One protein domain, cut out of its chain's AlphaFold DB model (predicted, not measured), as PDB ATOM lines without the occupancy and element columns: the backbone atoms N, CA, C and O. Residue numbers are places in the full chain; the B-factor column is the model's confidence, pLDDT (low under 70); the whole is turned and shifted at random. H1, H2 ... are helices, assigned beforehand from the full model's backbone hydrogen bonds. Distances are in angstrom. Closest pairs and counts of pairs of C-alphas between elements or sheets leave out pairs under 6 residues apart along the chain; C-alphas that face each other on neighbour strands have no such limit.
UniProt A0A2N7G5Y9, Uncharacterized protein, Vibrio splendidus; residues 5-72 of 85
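This is residues 5 to 72 of the 85 residues of an uncharacterized protein of Vibrio splendidus (UniProt A0A2N7G5Y9). The long helix H2 makes the length of a triangle of helices: H4 crosses it, and H3 slants over it and makes a V with H4, while short H1 sits near H2's first end. The printed part, 68 residues with helices H1, H2, H3, H4 and no named strand, is all helix and compact, with a radius of gyration of the C-alphas of 11.9 A and spans of 36 by 20 by 17 A.

Find C-alpha 16 at (72.362, -25.275, 288.993); from there H2, residues 16 to 36, runs 30.2 A. H3 is residues 43 to 54, 17.6 A; H4, residues 57 to 71, runs 20.2 A to (65.012, -19.257, 298.315); H1 is residues 5 to 12, 11.4 A.

H2 and H3 touch, closest C-alphas Val 26 and Ala 47, 4.8 A, at a steep 47 degrees, opposite ways. With residues 22 to 26 alone H2 touches H4, about perpendicular at 87 degrees, closest C-alphas Ile 23 and Ile 67, 6.4 A. H3 and H4 touch at Leu 51 and Ala 60, their closest C-alphas, 5.1 A. H1 is close to but not clearly touching H4, closest C-alphas Ile 12 and Lys 63, 7.0 A, and is apart from H3. Every O i to N i+4 pair is within hydrogen-bond range in H2 and H4, 7 of 8 in H3, 2 of 4 in H1.

The printed part has no cut and no long link; residues 35 to 40 stand free. Look for pLDDT under 70 at residues 5 to 10, 37 to 41 and 72.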
ATOM      1  N   LYS A   5      66.254 -31.950 297.842       51.53
ATOM      2  CA  LYS A   5      67.051 -30.898 297.184       51.53
ATOM      3  C   LYS A   5      67.767 -31.356 295.907       51.53
ATOM      4  O   LYS A   5      68.025 -30.532 295.041       51.53
ATOM      5  N   GLY A   6      68.086 -32.648 295.786       49.31
ATOM      6  CA  GLY A   6      68.781 -33.193 294.612       49.31
ATOM      7  C   GLY A   6      67.844 -33.518 293.446       49.31
ATOM      8  O   GLY A   6      68.173 -33.220 292.302       49.31
ATOM      9  N   GLU A   7      66.667 -34.079 293.739       52.06
ATOM     10  CA  GLU A   7      65.696 -34.491 292.711       52.06
ATOM     11  C   GLU A   7      64.976 -33.299 292.064       52.06
ATOM     12  O   GLU A   7      64.777 -33.292 290.850       52.06
ATOM     13  N   VAL A   8      64.657 -32.257 292.843       55.59
ATOM     14  CA  VAL A   8      63.985 -31.041 292.345       55.59
ATOM     15  C   VAL A   8      64.824 -30.313 291.294       55.59
ATOM     16  O   VAL A   8      64.276 -29.804 290.316       55.59
ATOM     17  N   LEU A   9      66.152 -30.296 291.467       59.34
ATOM     18  CA  LEU A   9      67.065 -29.780 290.453       59.34
ATOM     19  C   LEU A   9      66.876 -30.578 289.161       59.34
ATOM     20  O   LEU A   9      66.433 -30.009 288.182       59.34
ATOM     21  N   THR A  10      67.073 -31.895 289.157       59.09
ATOM     22  CA  THR A  10      67.043 -32.681 287.911       59.09
ATOM     23  C   THR A  10      65.692 -32.742 287.184       59.09
ATOM     24  O   THR A  10      65.689 -32.996 285.980       59.09
ATOM     25  N   ASP A  11      64.569 -32.506 287.870       70.50
ATOM     26  CA  ASP A  11      63.220 -32.581 287.278       70.50
ATOM     27  C   ASP A  11      62.757 -31.247 286.652       70.50
ATOM     28  O   ASP A  11      62.081 -31.233 285.622       70.50
ATOM     29  N   ILE A  12      63.162 -30.112 287.239       81.06
ATOM     30  CA  ILE A  12      62.714 -28.763 286.839       81.06
ATOM     31  C   ILE A  12      63.850 -27.937 286.213       81.06
ATOM     32  O   ILE A  12      63.605 -27.171 285.276       81.06
ATOM     33  N   TRP A  13      65.078 -28.075 286.721       85.31
ATOM     34  CA  TRP A  13      66.258 -27.307 286.319       85.31
ATOM     35  C   TRP A  13      67.375 -28.200 285.797       85.31
ATOM     36  O   TRP A  13      68.079 -28.887 286.533       85.31
ATOM     37  N   LYS A  14      67.673 -28.100 284.505       80.94
ATOM     38  CA  LYS A  14      68.716 -28.947 283.900       80.94
ATOM     39  C   LYS A  14      70.110 -28.715 284.488       80.94
ATOM     40  O   LYS A  14      71.012 -29.523 284.275       80.94
ATOM     41  N   SER A  15      70.330 -27.599 285.178       81.94
ATOM     42  CA  SER A  15      71.599 -27.254 285.812       81.94
ATOM     43  C   SER A  15      71.394 -26.277 286.966       81.94
ATOM     44  O   SER A  15      70.471 -25.467 286.946       81.94
ATOM     45  N   ALA A  16      72.327 -26.275 287.922       80.69
ATOM     46  CA  ALA A  16      72.362 -25.275 288.993       80.69
ATOM     47  C   ALA A  16      72.460 -23.833 288.455       80.69
ATOM     48  O   ALA A  16      71.943 -22.912 289.075       80.69
ATOM     49  N   LEU A  17      73.073 -23.648 287.278       83.56
ATOM     50  CA  LEU A  17      73.121 -22.355 286.596       83.56
ATOM     51  C   LEU A  17      71.729 -21.876 286.161       83.56
ATOM     52  O   LEU A  17      71.412 -20.711 286.360       83.56
ATOM     53  N   GLU A  18      70.898 -22.768 285.612       84.19
ATOM     54  CA  GLU A  18      69.524 -22.434 285.204       84.19
ATOM     55  C   GLU A  18      68.686 -22.048 286.428       84.19
ATOM     56  O   GLU A  18      67.976 -21.048 286.409       84.19
ATOM     57  N   LEU A  19      68.846 -22.786 287.532       85.19
ATOM     58  CA  LEU A  19      68.229 -22.431 288.810       85.19
ATOM     59  C   LEU A  19      68.668 -21.040 289.274       85.19
ATOM     60  O   LEU A  19      67.829 -20.227 289.649       85.19
ATOM     61  N   GLN A  20      69.968 -20.747 289.241       85.44
ATOM     62  CA  GLN A  20      70.475 -19.451 289.678       85.44
ATOM     63  C   GLN A  20      69.941 -18.302 288.810       85.44
ATOM     64  O   GLN A  20      69.567 -17.263 289.348       85.44
ATOM     65  N   GLN A  21      69.854 -18.500 287.491       87.38
ATOM     66  CA  GLN A  21      69.270 -17.523 286.573       87.38
ATOM     67  C   GLN A  21      67.795 -17.269 286.882       87.38
ATOM     68  O   GLN A  21      67.391 -16.111 286.966       87.38
ATOM     69  N   ASP A  22      67.013 -18.325 287.110       88.88
ATOM     70  CA  ASP A  22      65.598 -18.189 287.451       88.88
ATOM     71  C   ASP A  22      65.419 -17.493 288.815       88.88
ATOM     72  O   ASP A  22      64.569 -16.614 288.946       88.88
ATOM     73  N   ILE A  23      66.257 -17.800 289.815       86.50
ATOM     74  CA  ILE A  23      66.255 -17.107 291.117       86.50
ATOM     75  C   ILE A  23      66.579 -15.619 290.945       86.50
ATOM     76  O   ILE A  23      65.892 -14.775 291.520       86.50
ATOM     77  N   GLU A  24      67.618 -15.276 290.178       89.25
ATOM     78  CA  GLU A  24      67.972 -13.878 289.906       89.25
ATOM     79  C   GLU A  24      66.843 -13.139 289.184       89.25
ATOM     80  O   GLU A  24      66.566 -11.984 289.514       89.25
ATOM     81  N   LEU A  25      66.159 -13.810 288.255       88.75
ATOM     82  CA  LEU A  25      65.009 -13.265 287.542       88.75
ATOM     83  C   LEU A  25      63.884 -12.906 288.522       88.75
ATOM     84  O   LEU A  25      63.451 -11.756 288.563       88.75
ATOM     85  N   VAL A  26      63.490 -13.855 289.379       86.75
ATOM     86  CA  VAL A  26      62.473 -13.648 290.424       86.75
ATOM     87  C   VAL A  26      62.888 -12.515 291.365       86.75
ATOM     88  O   VAL A  26      62.112 -11.596 291.624       86.75
ATOM     89  N   LYS A  27      64.140 -12.526 291.836       84.88
ATOM     90  CA  LYS A  27      64.672 -11.513 292.757       84.88
ATOM     91  C   LYS A  27      64.620 -10.111 292.148       84.88
ATOM     92  O   LYS A  27      64.217  -9.166 292.824       84.88
ATOM     93  N   ARG A  28      64.987  -9.979 290.871       86.19
ATOM     94  CA  ARG A  28      64.944  -8.709 290.143       86.19
ATOM     95  C   ARG A  28      63.511  -8.220 289.951       86.19
ATOM     96  O   ARG A  28      63.270  -7.027 290.125       86.19
ATOM     97  N   SER A  29      62.568  -9.109 289.640       85.06
ATOM     98  CA  SER A  29      61.148  -8.750 289.525       85.06
ATOM     99  C   SER A  29      60.591  -8.241 290.858       85.06
ATOM    100  O   SER A  29      59.898  -7.227 290.882       85.06
ATOM    101  N   PHE A  30      60.977  -8.859 291.977       81.56
ATOM    102  CA  PHE A  30      60.607  -8.404 293.322       81.56
ATOM    103  C   PHE A  30      61.197  -7.024 293.647       81.56
ATOM    104  O   PHE A  30      60.492  -6.152 294.149       81.56
ATOM    105  N   GLU A  31      62.471  -6.783 293.326       83.19
ATOM    106  CA  GLU A  31      63.100  -5.466 293.513       83.19
ATOM    107  C   GLU A  31      62.451  -4.376 292.663       83.19
ATOM    108  O   GLU A  31      62.231  -3.262 293.137       83.19
ATOM    109  N   GLN A  32      62.138  -4.685 291.404       80.44
ATOM    110  CA  GLN A  32      61.460  -3.746 290.516       80.44
ATOM    111  C   GLN A  32      60.041  -3.448 290.989       80.44
ATOM    112  O   GLN A  32      59.608  -2.299 290.903       80.44
ATOM    113  N   TRP A  33      59.340  -4.453 291.510       81.38
ATOM    114  CA  TRP A  33      58.028  -4.282 292.115       81.38
ATOM    115  C   TRP A  33      58.091  -3.363 293.345       81.38
ATOM    116  O   TRP A  33      57.391  -2.349 293.384       81.38
ATOM    117  N   LEU A  34      59.014  -3.632 294.279       71.56
ATOM    118  CA  LEU A  34      59.260  -2.783 295.453       71.56
ATOM    119  C   LEU A  34      59.608  -1.344 295.052       71.56
ATOM    120  O   LEU A  34      59.099  -0.391 295.637       71.56
ATOM    121  N   SER A  35      60.443  -1.170 294.024       76.38
ATOM    122  CA  SER A  35      60.843   0.155 293.543       76.38
ATOM    123  C   SER A  35      59.704   0.929 292.880       76.38
ATOM    124  O   SER A  35      59.739   2.159 292.889       76.38
ATOM    125  N   LYS A  36      58.734   0.243 292.265       71.31
ATOM    126  CA  LYS A  36      57.567   0.877 291.633       71.31
ATOM    127  C   LYS A  36      56.433   1.146 292.617       71.31
ATOM    128  O   LYS A  36      55.554   1.937 292.287       71.31
ATOM    129  N   ASN A  37      56.481   0.547 293.812       64.94
ATOM    130  CA  ASN A  37      55.430   0.642 294.827       64.94
ATOM    131  C   ASN A  37      54.052   0.292 294.230       64.94
ATOM    132  O   ASN A  37      53.041   0.950 294.477       64.94
ATOM    133  N   ASP A  38      54.056  -0.703 293.340       59.09
ATOM    134  CA  ASP A  38      52.926  -1.037 292.485       59.09
ATOM    135  C   ASP A  38      51.927  -1.883 293.285       59.09
ATOM    136  O   ASP A  38      51.997  -3.107 293.331       59.09
ATOM    137  N   THR A  39      50.996  -1.219 293.971       62.19
ATOM    138  CA  THR A  39      49.998  -1.862 294.844       62.19
ATOM    139  C   THR A  39      48.937  -2.678 294.094       62.19
ATOM    140  O   THR A  39      48.046  -3.240 294.724       62.19
ATOM    141  N   GLY A  40      48.975  -2.712 292.756       66.38
ATOM    142  CA  GLY A  40      47.978  -3.393 291.926       66.38
ATOM    143  C   GLY A  40      48.284  -4.861 291.613       66.38
ATOM    144  O   GLY A  40      47.377  -5.586 291.208       66.38
ATOM    145  N   ARG A  41      49.535  -5.307 291.776       67.88
ATOM    146  CA  ARG A  41      49.979  -6.690 291.518       67.88
ATOM    147  C   ARG A  41      50.837  -7.188 292.670       67.88
ATOM    148  O   ARG A  41      51.481  -6.380 293.327       67.88
ATOM    149  N   SER A  42      50.872  -8.497 292.902       80.69
ATOM    150  CA  SER A  42      51.805  -9.086 293.868       80.69
ATOM    151  C   SER A  42      53.204  -9.186 293.257       80.69
ATOM    152  O   SER A  42      53.353  -9.312 292.039       80.69
ATOM    153  N   SER A  43      54.247  -9.196 294.089       78.75
ATOM    154  CA  SER A  43      55.612  -9.475 293.620       78.75
ATOM    155  C   SER A  43      55.715 -10.842 292.927       78.75
ATOM    156  O   SER A  43      56.473 -11.007 291.973       78.75
ATOM    157  N   GLU A  44      54.893 -11.797 293.367       85.50
ATOM    158  CA  GLU A  44      54.744 -13.131 292.780       85.50
ATOM    159  C   GLU A  44      54.196 -13.078 291.348       85.50
ATOM    160  O   GLU A  44      54.769 -13.716 290.470       85.50
ATOM    161  N   ASP A  45      53.168 -12.265 291.076       85.75
ATOM    162  CA  ASP A  45      52.641 -12.070 289.716       85.75
ATOM    163  C   ASP A  45      53.713 -11.493 288.786       85.75
ATOM    164  O   ASP A  45      53.914 -11.993 287.681       85.75
ATOM    165  N   ALA A  46      54.464 -10.488 289.252       85.44
ATOM    166  CA  ALA A  46      55.534  -9.883 288.462       85.44
ATOM    167  C   ALA A  46      56.654 -10.888 288.135       85.44
ATOM    168  O   ALA A  46      57.165 -10.920 287.015       85.44
ATOM    169  N   ALA A  47      57.036 -11.727 289.099       87.69
ATOM    170  CA  ALA A  47      58.023 -12.780 288.877       87.69
ATOM    171  C   ALA A  47      57.493 -13.909 287.981       87.69
ATOM    172  O   ALA A  47      58.239 -14.437 287.154       87.69
ATOM    173  N   PHE A  48      56.212 -14.260 288.108       89.31
ATOM    174  CA  PHE A  48      55.553 -15.241 287.255       89.31
ATOM    175  C   PHE A  48      55.483 -14.774 285.800       89.31
ATOM    176  O   PHE A  48      55.791 -15.559 284.903       89.31
ATOM    177  N   GLU A  49      55.125 -13.508 285.560       88.69
ATOM    178  CA  GLU A  49      55.121 -12.904 284.225       88.69
ATOM    179  C   GLU A  49      56.515 -12.992 283.592       88.69
ATOM    180  O   GLU A  49      56.637 -13.492 282.475       88.69
ATOM    181  N   SER A  50      57.570 -12.622 284.329       88.06
ATOM    182  CA  SER A  50      58.949 -12.731 283.835       88.06
ATOM    183  C   SER A  50      59.350 -14.179 283.527       88.06
ATOM    184  O   SER A  50      59.957 -14.444 282.495       88.06
ATOM    185  N   LEU A  51      58.986 -15.150 284.372       88.69
ATOM    186  CA  LEU A  51      59.264 -16.564 284.093       88.69
ATOM    187  C   LEU A  51      58.445 -17.097 282.905       88.69
ATOM    188  O   LEU A  51      58.942 -17.944 282.163       88.69
ATOM    189  N   CYS A  52      57.226 -16.599 282.685       89.50
ATOM    190  CA  CYS A  52      56.397 -16.959 281.532       89.50
ATOM    191  C   CYS A  52      56.973 -16.489 280.190       89.50
ATOM    192  O   CYS A  52      56.646 -17.069 279.157       89.50
ATOM    193  N   GLU A  53      57.834 -15.467 280.175       89.12
ATOM    194  CA  GLU A  53      58.546 -15.061 278.953       89.12
ATOM    195  C   GLU A  53      59.575 -16.115 278.513       89.12
ATOM    196  O   GLU A  53      59.885 -16.233 277.327       89.12
ATOM    197  N   HIS A  54      60.081 -16.906 279.462       85.75
ATOM    198  CA  HIS A  54      61.116 -17.916 279.232       85.75
ATOM    199  C   HIS A  54      60.575 -19.351 279.207       85.75
ATOM    200  O   HIS A  54      61.153 -20.222 278.552       85.75
ATOM    201  N   TYR A  55      59.464 -19.610 279.894       87.75
ATOM    202  CA  TYR A  55      58.894 -20.940 280.078       87.75
ATOM    203  C   TYR A  55      57.377 -20.930 279.888       87.75
ATOM    204  O   TYR A  55      56.710 -19.919 280.070       87.75
ATOM    205  N   CYS A  56      56.786 -22.088 279.592       89.31
ATOM    206  CA  CYS A  56      55.326 -22.216 279.592       89.31
ATOM    207  C   CYS A  56      54.750 -21.911 280.983       89.31
ATOM    208  O   CYS A  56      55.355 -22.279 281.989       89.31
ATOM    209  N   SER A  57      53.536 -21.359 281.043       86.75
ATOM    210  CA  SER A  57      52.851 -20.973 282.290       86.75
ATOM    211  C   SER A  57      52.850 -22.061 283.370       86.75
ATOM    212  O   SER A  57      53.131 -21.786 284.533       86.75
ATOM    213  N   ALA A  58      52.618 -23.322 282.995       87.50
ATOM    214  CA  ALA A  58      52.657 -24.449 283.929       87.50
ATOM    215  C   ALA A  58      54.056 -24.698 284.533       87.50
ATOM    216  O   ALA A  58      54.168 -25.063 285.702       87.50
ATOM    217  N   LEU A  59      55.122 -24.507 283.749       86.50
ATOM    218  CA  LEU A  59      56.503 -24.683 284.206       86.50
ATOM    219  C   LEU A  59      56.991 -23.454 284.981       86.50
ATOM    220  O   LEU A  59      57.618 -23.614 286.023       86.50
ATOM    221  N   ALA A  60      56.651 -22.252 284.516       88.75
ATOM    222  CA  ALA A  60      56.927 -20.996 285.205       88.75
ATOM    223  C   ALA A  60      56.308 -20.980 286.610       88.75
ATOM    224  O   ALA A  60      56.986 -20.634 287.571       88.75
ATOM    225  N   SER A  61      55.058 -21.439 286.743       88.12
ATOM    226  CA  SER A  61      54.360 -21.513 288.033       88.12
ATOM    227  C   SER A  61      55.074 -22.464 288.991       88.12
ATOM    228  O   SER A  61      55.372 -22.076 290.115       88.12
ATOM    229  N   LYS A  62      55.439 -23.670 288.533       88.69
ATOM    230  CA  LYS A  62      56.194 -24.629 289.355       88.69
ATOM    231  C   LYS A  62      57.578 -24.116 289.752       88.69
ATOM    232  O   LYS A  62      57.974 -24.280 290.900       88.69
ATOM    233  N   LYS A  63      58.320 -23.516 288.811       88.50
ATOM    234  CA  LYS A  63      59.641 -22.922 289.075       88.50
ATOM    235  C   LYS A  63      59.534 -21.823 290.125       88.50
ATOM    236  O   LYS A  63      60.321 -21.821 291.065       88.50
ATOM    237  N   LEU A  64      58.549 -20.934 289.991       88.31
ATOM    238  CA  LEU A  64      58.313 -19.861 290.948       88.31
ATOM    239  C   LEU A  64      57.988 -20.409 292.338       88.31
ATOM    240  O   LEU A  64      58.632 -20.004 293.295       88.31
ATOM    241  N   ASP A  65      57.049 -21.349 292.440       87.06
ATOM    242  CA  ASP A  65      56.629 -21.948 293.713       87.06
ATOM    243  C   ASP A  65      57.822 -22.579 294.453       87.06
ATOM    244  O   ASP A  65      58.089 -22.269 295.611       87.06
ATOM    245  N   LEU A  66      58.643 -23.348 293.732       84.94
ATOM    246  CA  LEU A  66      59.863 -23.954 294.268       84.94
ATOM    247  C   LEU A  66      60.920 -22.920 294.675       84.94
ATOM    248  O   LEU A  66      61.575 -23.096 295.704       84.94
ATOM    249  N   ILE A  67      61.111 -21.861 293.882       84.81
ATOM    250  CA  ILE A  67      62.036 -20.769 294.211       84.81
ATOM    251  C   ILE A  67      61.557 -20.042 295.462       84.81
ATOM    252  O   ILE A  67      62.362 -19.802 296.356       84.81
ATOM    253  N   LEU A  68      60.271 -19.719 295.554       81.94
ATOM    254  CA  LEU A  68      59.698 -19.069 296.725       81.94
ATOM    255  C   LEU A  68      59.833 -19.957 297.956       81.94
ATOM    256  O   LEU A  68      60.292 -19.479 298.977       81.94
ATOM    257  N   GLU A  69      59.541 -21.252 297.857       81.56
ATOM    258  CA  GLU A  69      59.621 -22.172 298.996       81.56
ATOM    259  C   GLU A  69      61.066 -22.433 299.470       81.56
ATOM    260  O   GLU A  69      61.298 -22.666 300.657       81.56
ATOM    261  N   ASN A  70      62.056 -22.394 298.566       75.12
ATOM    262  CA  ASN A  70      63.451 -22.738 298.887       75.12
ATOM    263  C   ASN A  70      64.389 -21.536 299.058       75.12
ATOM    264  O   ASN A  70      65.405 -21.664 299.744       75.12
ATOM    265  N   CYS A  71      64.113 -20.416 298.390       71.75
ATOM    266  CA  CYS A  71      65.012 -19.257 298.315       71.75
ATOM    267  C   CYS A  71      64.456 -18.016 299.011       71.75
ATOM    268  O   CYS A  71      65.218 -17.084 299.258       71.75
ATOM    269  N   PHE A  72      63.160 -17.988 299.317       67.69
ATOM    270  CA  PHE A  72      62.533 -16.892 300.037       67.69
ATOM    271  C   PHE A  72      61.901 -17.450 301.314       67.69
ATOM    272  O   PHE A  72      61.230 -18.474 301.312       67.69
TER     273      PHE A  72